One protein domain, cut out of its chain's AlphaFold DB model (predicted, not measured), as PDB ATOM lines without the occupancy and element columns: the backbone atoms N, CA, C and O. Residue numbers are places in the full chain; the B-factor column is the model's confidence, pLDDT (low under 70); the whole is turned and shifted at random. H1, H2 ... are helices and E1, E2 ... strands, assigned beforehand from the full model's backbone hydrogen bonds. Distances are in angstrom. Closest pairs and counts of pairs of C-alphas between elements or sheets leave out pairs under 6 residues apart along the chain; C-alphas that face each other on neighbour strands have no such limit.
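Overview. This is residues 264 to 356 of the 391 residues of an uncharacterized protein of Anaerolineaceae bacterium (UniProt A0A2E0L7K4). One strongly twisted sheet of five strands has the short helix H1 over one face, with the two long links on the helix side and the other face bare. E5, which bends, runs along the edge beside E1. The printed part has 93 residues, with five named strands and one named helix in the order E1 E2 E3 E4 H1 E5; the antiparallel sheet runs E4 E3 E2 E1 E5. The class is mixed, helices and strands, with 44 residues, under half, in named elements. The whole is compact, with a radius of gyration of the C-alphas of 12.8 A and spans of 39 by 33 by 21 A.

Along the chain. E1, residues 264 to 272, starts at C-alpha 264 (53.789, -38.134, 41.534) and is 24.3 A long. E2 is residues 275 to 280, E3 residues 285 to 290 and E4 residues 296 to 300. H1, residues 323 to 331, is 12.5 A long. E5, residues 347 to 355, is 23.8 A long, bends by 59 degrees at residue 350 and ends at C-alpha 355 (59.991, -47.427, 36.414).

Arrangement. E1 to E4 form a meander, each strand the antiparallel neighbour of the one before. Within hydrogen-bond range are N 270 and O 277 of E1 and E2, 2.9 A, N 287 and O 278 of E3 and E2, 2.7 A, N 286 and O 299 of E3 and E4, 2.7 A, and N 349 and O 267 of E5 and E1, 2.8 A. H1 is on the sheet at a height of 9.0 A, over E3 and E2, slantwise to the strands at 45 degrees to E2 on the local plane. The closest C-alphas of H1 and E2 are those of Phe 325 and Met 277, 7.0 A. In H1 every O i to N i+4 pair is within hydrogen-bond range. E4 and E5, the edge strands, are apart.

Size, cuts and confidence. The C-alphas farthest apart, of Glu 313 and Ala 356, are 41.5 A apart. The links E4 to H1 and H1 to E5 are long, with 22 and 15 residues. The printed part has no cut, and no printed residue is under 70 in pLDDT.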
ATOM      1  N   VAL A 264      55.190 -38.447  41.221       94.19
ATOM      2  CA  VAL A 264      53.789 -38.134  41.534       94.19
ATOM      3  C   VAL A 264      53.140 -37.397  40.361       94.19
ATOM      4  O   VAL A 264      53.753 -36.510  39.758       94.19
ATOM      5  N   LEU A 265      51.905 -37.767  40.033       94.81
ATOM      6  CA  LEU A 265      51.076 -37.131  39.012       94.81
ATOM      7  C   LEU A 265      49.594 -37.273  39.359       94.81
ATOM      8  O   LEU A 265      49.211 -38.118  40.157       94.81
ATOM      9  N   PHE A 266      48.748 -36.480  38.711       97.25
ATOM     10  CA  PHE A 266      47.308 -36.677  38.809       97.25
ATOM     11  C   PHE A 266      46.850 -37.776  37.841       97.25
ATOM     12  O   PHE A 266      47.342 -37.852  36.706       97.25
ATOM     13  N   ALA A 267      45.901 -38.597  38.273       97.81
ATOM     14  CA  ALA A 267      45.287 -39.635  37.460       97.81
ATOM     15  C   ALA A 267      43.775 -39.709  37.705       97.81
ATOM     16  O   ALA A 267      43.276 -39.262  38.739       97.81
ATOM     17  N   ALA A 268      43.049 -40.296  36.759       98.00
ATOM     18  CA  ALA A 268      41.670 -40.724  36.962       98.00
ATOM     19  C   ALA A 268      41.609 -42.247  36.910       98.00
ATOM     20  O   ALA A 268      42.363 -42.876  36.170       98.00
ATOM     21  N   TRP A 269      40.737 -42.843  37.708       98.06
ATOM     22  CA  TRP A 269      40.610 -44.288  37.839       98.06
ATOM     23  C   TRP A 269      39.141 -44.676  37.834       98.06
ATOM     24  O   TRP A 269      38.318 -44.024  38.483       98.06
ATOM     25  N   GLN A 270      38.814 -45.744  37.113       98.25
ATOM     26  CA  GLN A 270      37.483 -46.328  37.144       98.25
ATOM     27  C   GLN A 270      37.568 -47.860  37.092       98.25
ATOM     28  O   GLN A 270      38.191 -48.406  36.179       98.25
ATOM     29  N   PRO A 271      36.945 -48.568  38.048       97.75
ATOM     30  CA  PRO A 271      36.909 -50.020  38.072       97.75
ATOM     31  C   PRO A 271      35.725 -50.551  37.267       97.75
ATOM     32  O   PRO A 271      34.629 -49.980  37.275       97.75
ATOM     33  N   PHE A 272      35.933 -51.700  36.643       98.31
ATOM     34  CA  PHE A 272      34.969 -52.417  35.820       98.31
ATOM     35  C   PHE A 272      34.863 -53.873  36.277       98.31
ATOM     36  O   PHE A 272      35.690 -54.359  37.046       98.31
ATOM     37  N   GLU A 273      33.840 -54.585  35.813       97.81
ATOM     38  CA  GLU A 273      33.661 -56.013  36.111       97.81
ATOM     39  C   GLU A 273      34.870 -56.860  35.685       97.81
ATOM     40  O   GLU A 273      35.294 -57.759  36.412       97.81
ATOM     41  N   GLY A 274      35.430 -56.549  34.518       96.75
ATOM     42  CA  GLY A 274      36.530 -57.273  33.889       96.75
ATOM     43  C   GLY A 274      37.881 -56.568  33.961       96.75
ATOM     44  O   GLY A 274      38.807 -57.000  33.279       96.75
ATOM     45  N   GLY A 275      38.033 -55.494  34.743       96.62
ATOM     46  CA  GLY A 275      39.302 -54.770  34.788       96.62
ATOM     47  C   GLY A 275      39.221 -53.352  35.334       96.62
ATOM     48  O   GLY A 275      38.362 -53.021  36.150       96.62
ATOM     49  N   VAL A 276      40.131 -52.498  34.877       97.56
ATOM     50  CA  VAL A 276      40.228 -51.095  35.292       97.56
ATOM     51  C   VAL A 276      40.673 -50.215  34.127       97.56
ATOM     52  O   VAL A 276      41.484 -50.631  33.297       97.56
ATOM     53  N   MET A 277      40.161 -48.985  34.082       98.06
ATOM     54  CA  MET A 277      40.756 -47.912  33.289       98.06
ATOM     55  C   MET A 277      41.470 -46.901  34.181       98.06
ATOM     56  O   MET A 277      40.948 -46.510  35.227       98.06
ATOM     57  N   ILE A 278      42.652 -46.467  33.747       97.69
ATOM     58  CA  ILE A 278      43.448 -45.436  34.414       97.69
ATOM     59  C   ILE A 278      43.855 -44.391  33.384       97.69
ATOM     60  O   ILE A 278      44.480 -44.727  32.386       97.69
ATOM     61  N   TRP A 279      43.529 -43.128  33.621       97.25
ATOM     62  CA  TRP A 279      44.002 -42.013  32.809       97.25
ATOM     63  C   TRP A 279      45.138 -41.285  33.518       97.25
ATOM     64  O   TRP A 279      45.034 -41.025  34.716       97.25
ATOM     65  N   PHE A 280      46.195 -40.914  32.794       95.81
ATOM     66  CA  PHE A 280      47.339 -40.188  33.351       95.81
ATOM     67  C   PHE A 280      47.449 -38.769  32.796       95.81
ATOM     68  O   PHE A 280      47.520 -38.565  31.586       95.81
ATOM     69  N   SER A 281      47.556 -37.785  33.693       94.69
ATOM     70  CA  SER A 281      47.600 -36.363  33.319       94.69
ATOM     71  C   SER A 281      48.847 -35.917  32.562       94.69
ATOM     72  O   SER A 281      48.815 -34.894  31.886       94.69
ATOM     73  N   ASP A 282      49.961 -36.632  32.687       92.44
ATOM     74  CA  ASP A 282      51.224 -36.235  32.067       92.44
ATOM     75  C   ASP A 282      51.424 -36.803  30.657       92.44
ATOM     76  O   ASP A 282      52.209 -36.233  29.900       92.44
ATOM     77  N   THR A 283      50.735 -37.894  30.305       91.25
ATOM     78  CA  THR A 283      50.740 -38.467  28.949       91.25
ATOM     79  C   THR A 283      49.421 -38.280  28.205       91.25
ATOM     80  O   THR A 283      49.409 -38.457  26.992       91.25
ATOM     81  N   GLU A 284      48.345 -37.886  28.895       92.62
ATOM     82  CA  GLU A 284      46.984 -37.796  28.342       92.62
ATOM     83  C   GLU A 284      46.530 -39.132  27.722       92.62
ATOM     84  O   GLU A 284      45.887 -39.185  26.675       92.62
ATOM     85  N   GLU A 285      46.886 -40.242  28.370       93.75
ATOM     86  CA  GLU A 285      46.572 -41.600  27.922       93.75
ATOM     87  C   GLU A 285      45.639 -42.310  28.899       93.75
ATOM     88  O   GLU A 285      45.804 -42.203  30.114       93.75
ATOM     89  N   ILE A 286      44.725 -43.109  28.351       95.75
ATOM     90  CA  ILE A 286      43.844 -44.053  29.036       95.75
ATOM     91  C   ILE A 286      44.431 -45.455  28.890       95.75
ATOM     92  O   ILE A 286      44.533 -46.002  27.792       95.75
ATOM     93  N   TRP A 287      44.807 -46.047  30.010       94.81
ATOM     94  CA  TRP A 287      45.301 -47.407  30.115       94.81
ATOM     95  C   TRP A 287      44.153 -48.315  30.532       94.81
ATOM     96  O   TRP A 287      43.520 -48.089  31.559       94.81
ATOM     97  N   VAL A 288      43.896 -49.343  29.734       95.69
ATOM     98  CA  VAL A 288      42.864 -50.354  29.947       95.69
ATOM     99  C   VAL A 288      43.543 -51.647  30.362       95.69
ATOM    100  O   VAL A 288      44.276 -52.236  29.571       95.69
ATOM    101  N   LEU A 289      43.319 -52.061  31.603       95.31
ATOM    102  CA  LEU A 289      43.903 -53.249  32.215       95.31
ATOM    103  C   LEU A 289      42.795 -54.297  32.349       95.31
ATOM    104  O   LEU A 289      41.855 -54.095  33.117       95.31
ATOM    105  N   THR A 290      42.881 -55.393  31.596       95.25
ATOM    106  CA  THR A 290      41.875 -56.469  31.576       95.25
ATOM    107  C   THR A 290      42.295 -57.636  32.465       95.25
ATOM    108  O   THR A 290      43.447 -58.068  32.434       95.25
ATOM    109  N   ASN A 291      41.367 -58.146  33.278       92.69
ATOM    110  CA  ASN A 291      41.620 -59.214  34.248       92.69
ATOM    111  C   ASN A 291      41.755 -60.593  33.585       92.69
ATOM    112  O   ASN A 291      42.549 -61.406  34.044       92.69
ATOM    113  N   GLU A 292      40.965 -60.867  32.540       89.31
ATOM    114  CA  GLU A 292      40.860 -62.200  31.922       89.31
ATOM    115  C   GLU A 292      42.187 -62.673  31.318       89.31
ATOM    116  O   GLU A 292      42.597 -63.816  31.517       89.31
ATOM    117  N   ASP A 293      42.865 -61.786  30.597       85.81
ATOM    118  CA  ASP A 293      44.094 -62.072  29.857       85.81
ATOM    119  C   ASP A 293      45.317 -61.328  30.414       85.81
ATOM    120  O   ASP A 293      46.407 -61.430  29.847       85.81
ATOM    121  N   GLN A 294      45.135 -60.578  31.509       87.31
ATOM    122  CA  GLN A 294      46.156 -59.739  32.141       87.31
ATOM    123  C   GLN A 294      46.836 -58.773  31.162       87.31
ATOM    124  O   GLN A 294      48.013 -58.433  31.325       87.31
ATOM    125  N   ARG A 295      46.116 -58.311  30.129       89.75
ATOM    126  CA  ARG A 295      46.668 -57.405  29.119       89.75
ATOM    127  C   ARG A 295      46.445 -55.942  29.442       89.75
ATOM    128  O   ARG A 295      45.506 -55.560  30.136       89.75
ATOM    129  N   VAL A 296      47.334 -55.116  28.894       90.94
ATOM    130  CA  VAL A 296      47.186 -53.658  28.904       90.94
ATOM    131  C   VAL A 296      47.011 -53.141  27.491       90.94
ATOM    132  O   VAL A 296      47.817 -53.423  26.611       90.94
ATOM    133  N   GLN A 297      45.990 -52.325  27.277       90.12
ATOM    134  CA  GLN A 297      45.816 -51.539  26.061       90.12
ATOM    135  C   GLN A 297      45.921 -50.057  26.409       90.12
ATOM    136  O   GLN A 297      45.460 -49.637  27.465       90.12
ATOM    137  N   VAL A 298      46.556 -49.263  25.550       89.44
ATOM    138  CA  VAL A 298      46.748 -47.828  25.794       89.44
ATOM    139  C   VAL A 298      46.080 -47.041  24.680       89.44
ATOM    140  O   VAL A 298      46.309 -47.302  23.500       89.44
ATOM    141  N   PHE A 299      45.251 -46.080  25.061       90.12
ATOM    142  CA  PHE A 299      44.513 -45.220  24.153       90.12
ATOM    143  C   PHE A 299      44.838 -43.760  24.462       90.12
ATOM    144  O   PHE A 299      44.866 -43.391  25.631       90.12
ATOM    145  N   PRO A 300      45.063 -42.904  23.456       91.31
ATOM    146  CA  PRO A 300      45.117 -41.471  23.697       91.31
ATOM    147  C   PRO A 300      43.738 -40.981  24.145       91.31
ATOM    148  O   PRO A 300      42.715 -41.396  23.584       91.31
ATOM    149  N   ASP A 301      43.700 -40.073  25.116       91.62
ATOM    150  CA  ASP A 301      42.465 -39.382  25.445       91.62
ATOM    151  C   ASP A 301      42.146 -38.363  24.346       91.62
ATOM    152  O   ASP A 301      42.839 -37.369  24.140       91.62
ATOM    153  N   THR A 302      41.096 -38.656  23.586       89.88
ATOM    154  CA  THR A 302      40.625 -37.819  22.473       89.88
ATOM    155  C   THR A 302      39.281 -37.165  22.775       89.88
ATOM    156  O   THR A 302      38.669 -36.583  21.875       89.88
ATOM    157  N   TYR A 303      38.805 -37.275  24.019       90.19
ATOM    158  CA  TYR A 303      37.552 -36.673  24.444       90.19
ATOM    159  C   TYR A 303      37.659 -35.146  24.450       90.19
ATOM    160  O   TYR A 303      38.568 -34.563  25.039       90.19
ATOM    161  N   ASN A 304      36.687 -34.486  23.823       89.19
ATOM    162  CA  ASN A 304      36.541 -33.037  23.916       89.19
ATOM    163  C   ASN A 304      35.426 -32.689  24.900       89.19
ATOM    164  O   ASN A 304      34.340 -33.263  24.854       89.19
ATOM    165  N   GLU A 305      35.674 -31.697  25.758       88.56
ATOM    166  CA  GLU A 305      34.693 -31.249  26.746       88.56
ATOM    167  C   GLU A 305      33.344 -30.910  26.091       88.56
ATOM    168  O   GLU A 305      33.265 -30.086  25.173       88.56
ATOM    169  N   GLY A 306      32.275 -31.531  26.594       87.50
ATOM    170  CA  GLY A 306      30.915 -31.351  26.088       87.50
ATOM    171  C   GLY A 306      30.518 -32.305  24.957       87.50
ATOM    172  O   GLY A 306      29.390 -32.203  24.466       87.50
ATOM    173  N   GLU A 307      31.390 -33.231  24.547       88.12
ATOM    174  CA  GLU A 307      30.970 -34.384  23.747       88.12
ATOM    175  C   GLU A 307      29.948 -35.235  24.523       88.12
ATOM    176  O   GLU A 307      30.056 -35.361  25.747       88.12
ATOM    177  N   PRO A 308      28.937 -35.796  23.830       88.94
ATOM    178  CA  PRO A 308      27.903 -36.587  24.478       88.94
ATOM    179  C   PRO A 308      28.474 -37.893  25.032       88.94
ATOM    180  O   PRO A 308      29.211 -38.598  24.343       88.94
ATOM    181  N   ASP A 309      28.060 -38.238  26.247       92.19
ATOM    182  CA  ASP A 309      28.389 -39.519  26.866       92.19
ATOM    183  C   ASP A 309      27.678 -40.696  26.169       92.19
ATOM    184  O   ASP A 309      26.636 -40.501  25.513       92.19
ATOM    185  N   PRO A 310      28.191 -41.931  26.336       91.44
ATOM    186  CA  PRO A 310      27.531 -43.133  25.847       91.44
ATOM    187  C   PRO A 310      26.072 -43.216  26.317       91.44
ATOM    188  O   PRO A 310      25.757 -43.072  27.495       91.44
ATOM    189  N   GLN A 311      25.161 -43.471  25.379       92.12
ATOM    190  CA  GLN A 311      23.720 -43.543  25.646       92.12
ATOM    191  C   GLN A 311      23.309 -44.974  26.021       92.12
ATOM    192  O   GLN A 311      22.532 -45.612  25.309       92.12
ATOM    193  N   PHE A 312      23.871 -45.486  27.116       93.62
ATOM    194  CA  PHE A 312      23.555 -46.802  27.670       93.62
ATOM    195  C   PHE A 312      22.806 -46.657  29.001       93.62
ATOM    196  O   PHE A 312      23.068 -45.749  29.785       93.62
ATOM    197  N   GLU A 313      21.859 -47.559  29.256       94.56
ATOM    198  CA  GLU A 313      21.179 -47.657  30.549       94.56
ATOM    199  C   GLU A 313      21.849 -48.762  31.366       94.56
ATOM    200  O   GLU A 313      21.684 -49.948  31.076       94.56
ATOM    201  N   ALA A 314      22.634 -48.368  32.370       95.44
ATOM    202  CA  ALA A 314      23.316 -49.321  33.232       95.44
ATOM    203  C   ALA A 314      22.312 -50.107  34.102       95.44
ATOM    204  O   ALA A 314      21.335 -49.527  34.592       95.44
ATOM    205  N   PRO A 315      22.540 -51.414  34.325       96.00
ATOM    206  CA  PRO A 315      21.748 -52.198  35.265       96.00
ATOM    207  C   PRO A 315      21.983 -51.743  36.715       96.00
ATOM    208  O   PRO A 315      22.849 -50.920  37.012       96.00
ATOM    209  N   GLU A 316      21.199 -52.280  37.651       96.00
ATOM    210  CA  GLU A 316      21.310 -51.923  39.069       96.00
ATOM    211  C   GLU A 316      22.732 -52.172  39.613       96.00
ATOM    212  O   GLU A 316      23.325 -53.225  39.371       96.00
ATOM    213  N   ASN A 317      23.265 -51.214  40.382       94.62
ATOM    214  CA  ASN A 317      24.629 -51.233  40.936       94.62
ATOM    215  C   ASN A 317      25.743 -51.303  39.874       94.62
ATOM    216  O   ASN A 317      26.809 -51.880  40.116       94.62
ATOM    217  N   ARG A 318      25.484 -50.733  38.697       97.75
ATOM    218  CA  ARG A 318      26.463 -50.488  37.639       97.75
ATOM    219  C   ARG A 318      26.357 -49.061  37.141       97.75
ATOM    220  O   ARG A 318      25.344 -48.390  37.341       97.75
ATOM    221  N   PHE A 319      27.409 -48.628  36.465       97.69
ATOM    222  CA  PHE A 319      27.537 -47.277  35.946       97.69
ATOM    223  C   PHE A 319      27.847 -47.328  34.454       97.69
ATOM    224  O   PHE A 319      28.581 -48.200  33.985       97.69
ATOM    225  N   THR A 320      27.270 -46.387  33.708       97.62
ATOM    226  CA  THR A 320      27.702 -46.127  32.333       97.62
ATOM    227  C   THR A 320      28.902 -45.193  32.424       97.62
ATOM    228  O   THR A 320      28.749 -44.103  32.980       97.62
ATOM    229  N   PRO A 321      30.086 -45.592  31.934       97.25
ATOM    230  CA  PRO A 321      31.250 -44.720  31.948       97.25
ATOM    231  C   PRO A 321      31.002 -43.485  31.081       97.25
ATOM    232  O   PRO A 321      30.311 -43.551  30.062       97.25
ATOM    233  N   VAL A 322      31.584 -42.363  31.482       95.94
ATOM    234  CA  VAL A 322      31.394 -41.053  30.846       95.94
ATOM    235  C   VAL A 322      32.720 -40.529  30.297       95.94
ATOM    236  O   VAL A 322      33.779 -41.092  30.581       95.94
ATOM    237  N   ARG A 323      32.677 -39.458  29.503       94.75
ATOM    238  CA  ARG A 323      33.867 -38.748  29.004       94.75
ATOM    239  C   ARG A 323      34.858 -39.676  28.270       94.75
ATOM    240  O   ARG A 323      34.443 -40.515  27.467       94.75
ATOM    241  N   GLY A 324      36.163 -39.517  28.511       95.06
ATOM    242  CA  GLY A 324      37.224 -40.312  27.888       95.06
ATOM    243  C   GLY A 324      37.070 -41.813  28.138       95.06
ATOM    244  O   GLY A 324      37.141 -42.599  27.191       95.06
ATOM    245  N   PHE A 325      36.759 -42.218  29.374       97.75
ATOM    246  CA  PHE A 325      36.510 -43.625  29.704       97.75
ATOM    247  C   PHE A 325      35.277 -44.176  28.990       97.75
ATOM    248  O   PHE A 325      35.356 -45.248  28.399       97.75
ATOM    249  N   GLY A 326      34.174 -43.423  28.944       96.50
ATOM    250  CA  GLY A 326      32.975 -43.768  28.170       96.50
ATOM    251  C   GLY A 326      33.263 -44.007  26.695       96.50
ATOM    252  O   GLY A 326      32.789 -44.987  26.115       96.50
ATOM    253  N   ARG A 327      34.092 -43.150  26.100       94.06
ATOM    254  CA  ARG A 327      34.489 -43.261  24.697       94.06
ATOM    255  C   ARG A 327      35.311 -44.521  24.425       94.06
ATOM    256  O   ARG A 327      34.999 -45.248  23.483       94.06
ATOM    257  N   VAL A 328      36.339 -44.788  25.234       95.75
ATOM    258  CA  VAL A 328      37.171 -45.996  25.087       95.75
ATOM    259  C   VAL A 328      36.345 -47.249  25.362       95.75
ATOM    260  O   VAL A 328      36.404 -48.202  24.592       95.75
ATOM    261  N   TRP A 329      35.520 -47.231  26.406       96.94
ATOM    262  CA  TRP A 329      34.662 -48.348  26.783       96.94
ATOM    263  C   TRP A 329      33.687 -48.723  25.666       96.94
ATOM    264  O   TRP A 329      33.608 -49.889  25.290       96.94
ATOM    265  N   GLN A 330      33.014 -47.739  25.061       94.62
ATOM    266  CA  GLN A 330      32.121 -47.980  23.925       94.62
ATOM    267  C   GLN A 330      32.868 -48.539  22.704       94.62
ATOM    268  O   GLN A 330      32.317 -49.364  21.979       94.62
ATOM    269  N   ALA A 331      34.105 -48.096  22.467       92.88
ATOM    270  CA  ALA A 331      34.931 -48.597  21.370       92.88
ATOM    271  C   ALA A 331      35.447 -50.031  21.603       92.88
ATOM    272  O   ALA A 331      35.855 -50.692  20.651       92.88
ATOM    273  N   LEU A 332      35.412 -50.506  22.850       94.00
ATOM    274  CA  LEU A 332      35.738 -51.869  23.262       94.00
ATOM    275  C   LEU A 332      34.474 -52.724  23.446       94.00
ATOM    276  O   LEU A 332      34.425 -53.542  24.352       94.00
ATOM    277  N   ASP A 333      33.442 -52.504  22.627       95.62
ATOM    278  CA  ASP A 333      32.144 -53.206  22.660       95.62
ATOM    279  C   ASP A 333      31.311 -53.009  23.946       95.62
ATOM    280  O   ASP A 333      30.297 -53.678  24.165       95.62
ATOM    281  N   GLY A 334      31.677 -52.030  24.779       95.19
ATOM    282  CA  GLY A 334      30.911 -51.604  25.945       95.19
ATOM    283  C   GLY A 334      30.603 -52.756  26.912       95.19
ATOM    284  O   GLY A 334      31.532 -53.377  27.432       95.19
ATOM    285  N   PRO A 335      29.319 -53.053  27.194       96.38
ATOM    286  CA  PRO A 335      28.950 -54.066  28.179       96.38
ATOM    287  C   PRO A 335      29.224 -55.504  27.722       96.38
ATOM    288  O   PRO A 335      29.341 -56.381  28.571       96.38
ATOM    289  N   ASP A 336      29.327 -55.739  26.411       96.31
ATOM    290  CA  ASP A 336      29.670 -57.047  25.836       96.31
ATOM    291  C   ASP A 336      31.195 -57.212  25.660       96.31
ATOM    292  O   ASP A 336      31.673 -58.271  25.250       96.31
ATOM    293  N   GLY A 337      31.952 -56.155  25.966       95.12
ATOM    294  CA  GLY A 337      33.400 -56.093  25.882       95.12
ATOM    295  C   GLY A 337      34.140 -56.741  27.054       95.12
ATOM    296  O   GLY A 337      33.535 -57.119  28.059       95.12
ATOM    297  N   PRO A 338      35.483 -56.784  26.992       94.69
ATOM    298  CA  PRO A 338      36.315 -57.447  28.000       94.69
ATOM    299  C   PRO A 338      36.264 -56.786  29.388       94.69
ATOM    300  O   PRO A 338      36.663 -57.393  30.376       94.69
ATOM    301  N   LEU A 339      35.788 -55.539  29.483       97.56
ATOM    302  CA  LEU A 339      35.623 -54.843  30.760       97.56
ATOM    303  C   LEU A 339      34.243 -55.051  31.396       97.56
ATOM    304  O   LEU A 339      34.136 -54.946  32.615       97.56
ATOM    305  N   GLY A 340      33.190 -55.309  30.616       97.62
ATOM    306  CA  GLY A 340      31.814 -55.248  31.122       97.62
ATOM    307  C   GLY A 340      31.451 -53.857  31.657       97.62
ATOM    308  O   GLY A 340      31.992 -52.845  31.213       97.62
ATOM    309  N   TRP A 341      30.527 -53.768  32.611       98.31
ATOM    310  CA  TRP A 341      30.072 -52.487  33.165       98.31
ATOM    311  C   TRP A 341      31.035 -51.891  34.200       98.31
ATOM    312  O   TRP A 341      31.720 -52.617  34.923       98.31
ATOM    313  N   ALA A 342      31.023 -50.562  34.350       98.44
ATOM    314  CA  ALA A 342      31.723 -49.919  35.457       98.44
ATOM    315  C   ALA A 342      31.051 -50.244  36.798       98.44
ATOM    316  O   ALA A 342      29.820 -50.275  36.923       98.44
ATOM    317  N   LEU A 343      31.883 -50.471  37.814       97.88
ATOM    318  CA  LEU A 343      31.459 -50.779  39.180       97.88
ATOM    319  C   LEU A 343      31.246 -49.516  40.018       97.88
ATOM    320  O   LEU A 343      30.440 -49.537  40.943       97.88
ATOM    321  N   TYR A 344      31.956 -48.435  39.686       96.31
ATOM    322  CA  TYR A 344      31.888 -47.136  40.354       96.31
ATOM    323  C   TYR A 344      32.092 -46.001  39.346       96.31
ATOM    324  O   TYR A 344      32.527 -46.234  38.215       96.31
ATOM    325  N   ASP A 345      31.791 -44.773  39.763       96.38
ATOM    326  CA  ASP A 345      32.096 -43.569  38.992       96.38
ATOM    327  C   ASP A 345      33.611 -43.346  38.853       96.38
ATOM    328  O   ASP A 345      34.409 -43.735  39.714       96.38
ATOM    329  N   GLU A 346      34.001 -42.680  37.765       96.56
ATOM    330  CA  GLU A 346      35.364 -42.192  37.565       96.56
ATOM    331  C   GLU A 346      35.794 -41.308  38.743       96.56
ATOM    332  O   GLU A 346      35.100 -40.363  39.129       96.56
ATOM    333  N   THR A 347      36.958 -41.614  39.312       96.75
ATOM    334  CA  THR A 347      37.505 -40.895  40.463       96.75
ATOM    335  C   THR A 347      38.900 -40.370  40.148       96.75
ATOM    336  O   THR A 347      39.797 -41.130  39.793       96.75
ATOM    337  N   GLY A 348      39.089 -39.060  40.312       96.56
ATOM    338  CA  GLY A 348      40.402 -38.423  40.255       96.56
ATOM    339  C   GLY A 348      41.190 -38.618  41.551       96.56
ATOM    340  O   GLY A 348      40.618 -38.519  42.638       96.56
ATOM    341  N   TYR A 349      42.494 -38.861  41.449       96.12
ATOM    342  CA  TYR A 349      43.382 -39.064  42.594       96.12
ATOM    343  C   TYR A 349      44.833 -38.674  42.275       96.12
ATOM    344  O   TYR A 349      45.224 -38.556  41.112       96.12
ATOM    345  N   ASP A 350      45.635 -38.470  43.323       95.38
ATOM    346  CA  ASP A 350      47.086 -38.361  43.188       95.38
ATOM    347  C   ASP A 350      47.669 -39.773  43.078       95.38
ATOM    348  O   ASP A 350      47.563 -40.581  44.001       95.38
ATOM    349  N   ALA A 351      48.268 -40.060  41.930       94.44
ATOM    350  CA  ALA A 351      48.967 -41.297  41.641       94.44
ATOM    351  C   ALA A 351      50.480 -41.080  41.685       94.44
ATOM    352  O   ALA A 351      50.991 -39.957  41.681       94.44
ATOM    353  N   ALA A 352      51.214 -42.181  41.617       92.50
ATOM    354  CA  ALA A 352      52.634 -42.169  41.345       92.50
ATOM    355  C   ALA A 352      52.990 -43.265  40.344       92.50
ATOM    356  O   ALA A 352      52.313 -44.291  40.253       92.50
ATOM    357  N   ARG A 353      54.057 -43.037  39.576       91.62
ATOM    358  CA  ARG A 353      54.648 -44.037  38.684       91.62
ATOM    359  C   ARG A 353      56.141 -44.135  38.936       91.62
ATOM    360  O   ARG A 353      56.818 -43.110  39.031       91.62
ATOM    361  N   GLN A 354      56.651 -45.356  39.014       89.75
ATOM    362  CA  GLN A 354      58.072 -45.620  39.202       89.75
ATOM    363  C   GLN A 354      58.534 -46.716  38.235       89.75
ATOM    364  O   GLN A 354      58.075 -47.857  38.337       89.75
ATOM    365  N   PRO A 355      59.416 -46.403  37.271       85.00
ATOM    366  CA  PRO A 355      59.991 -47.427  36.414       85.00
ATOM    367  C   PRO A 355      60.931 -48.328  37.223       85.00
ATOM    368  O   PRO A 355      61.686 -47.852  38.068       85.00
ATOM    369  N   ALA A 356      60.966 -49.620  36.890       79.06
ATOM    370  CA  ALA A 356      61.953 -50.556  37.432       79.06
ATOM    371  C   ALA A 356      63.391 -50.293  36.925       79.06
ATOM    372  O   ALA A 356      64.342 -50.967  37.319       79.06
TER     373      ALA A 356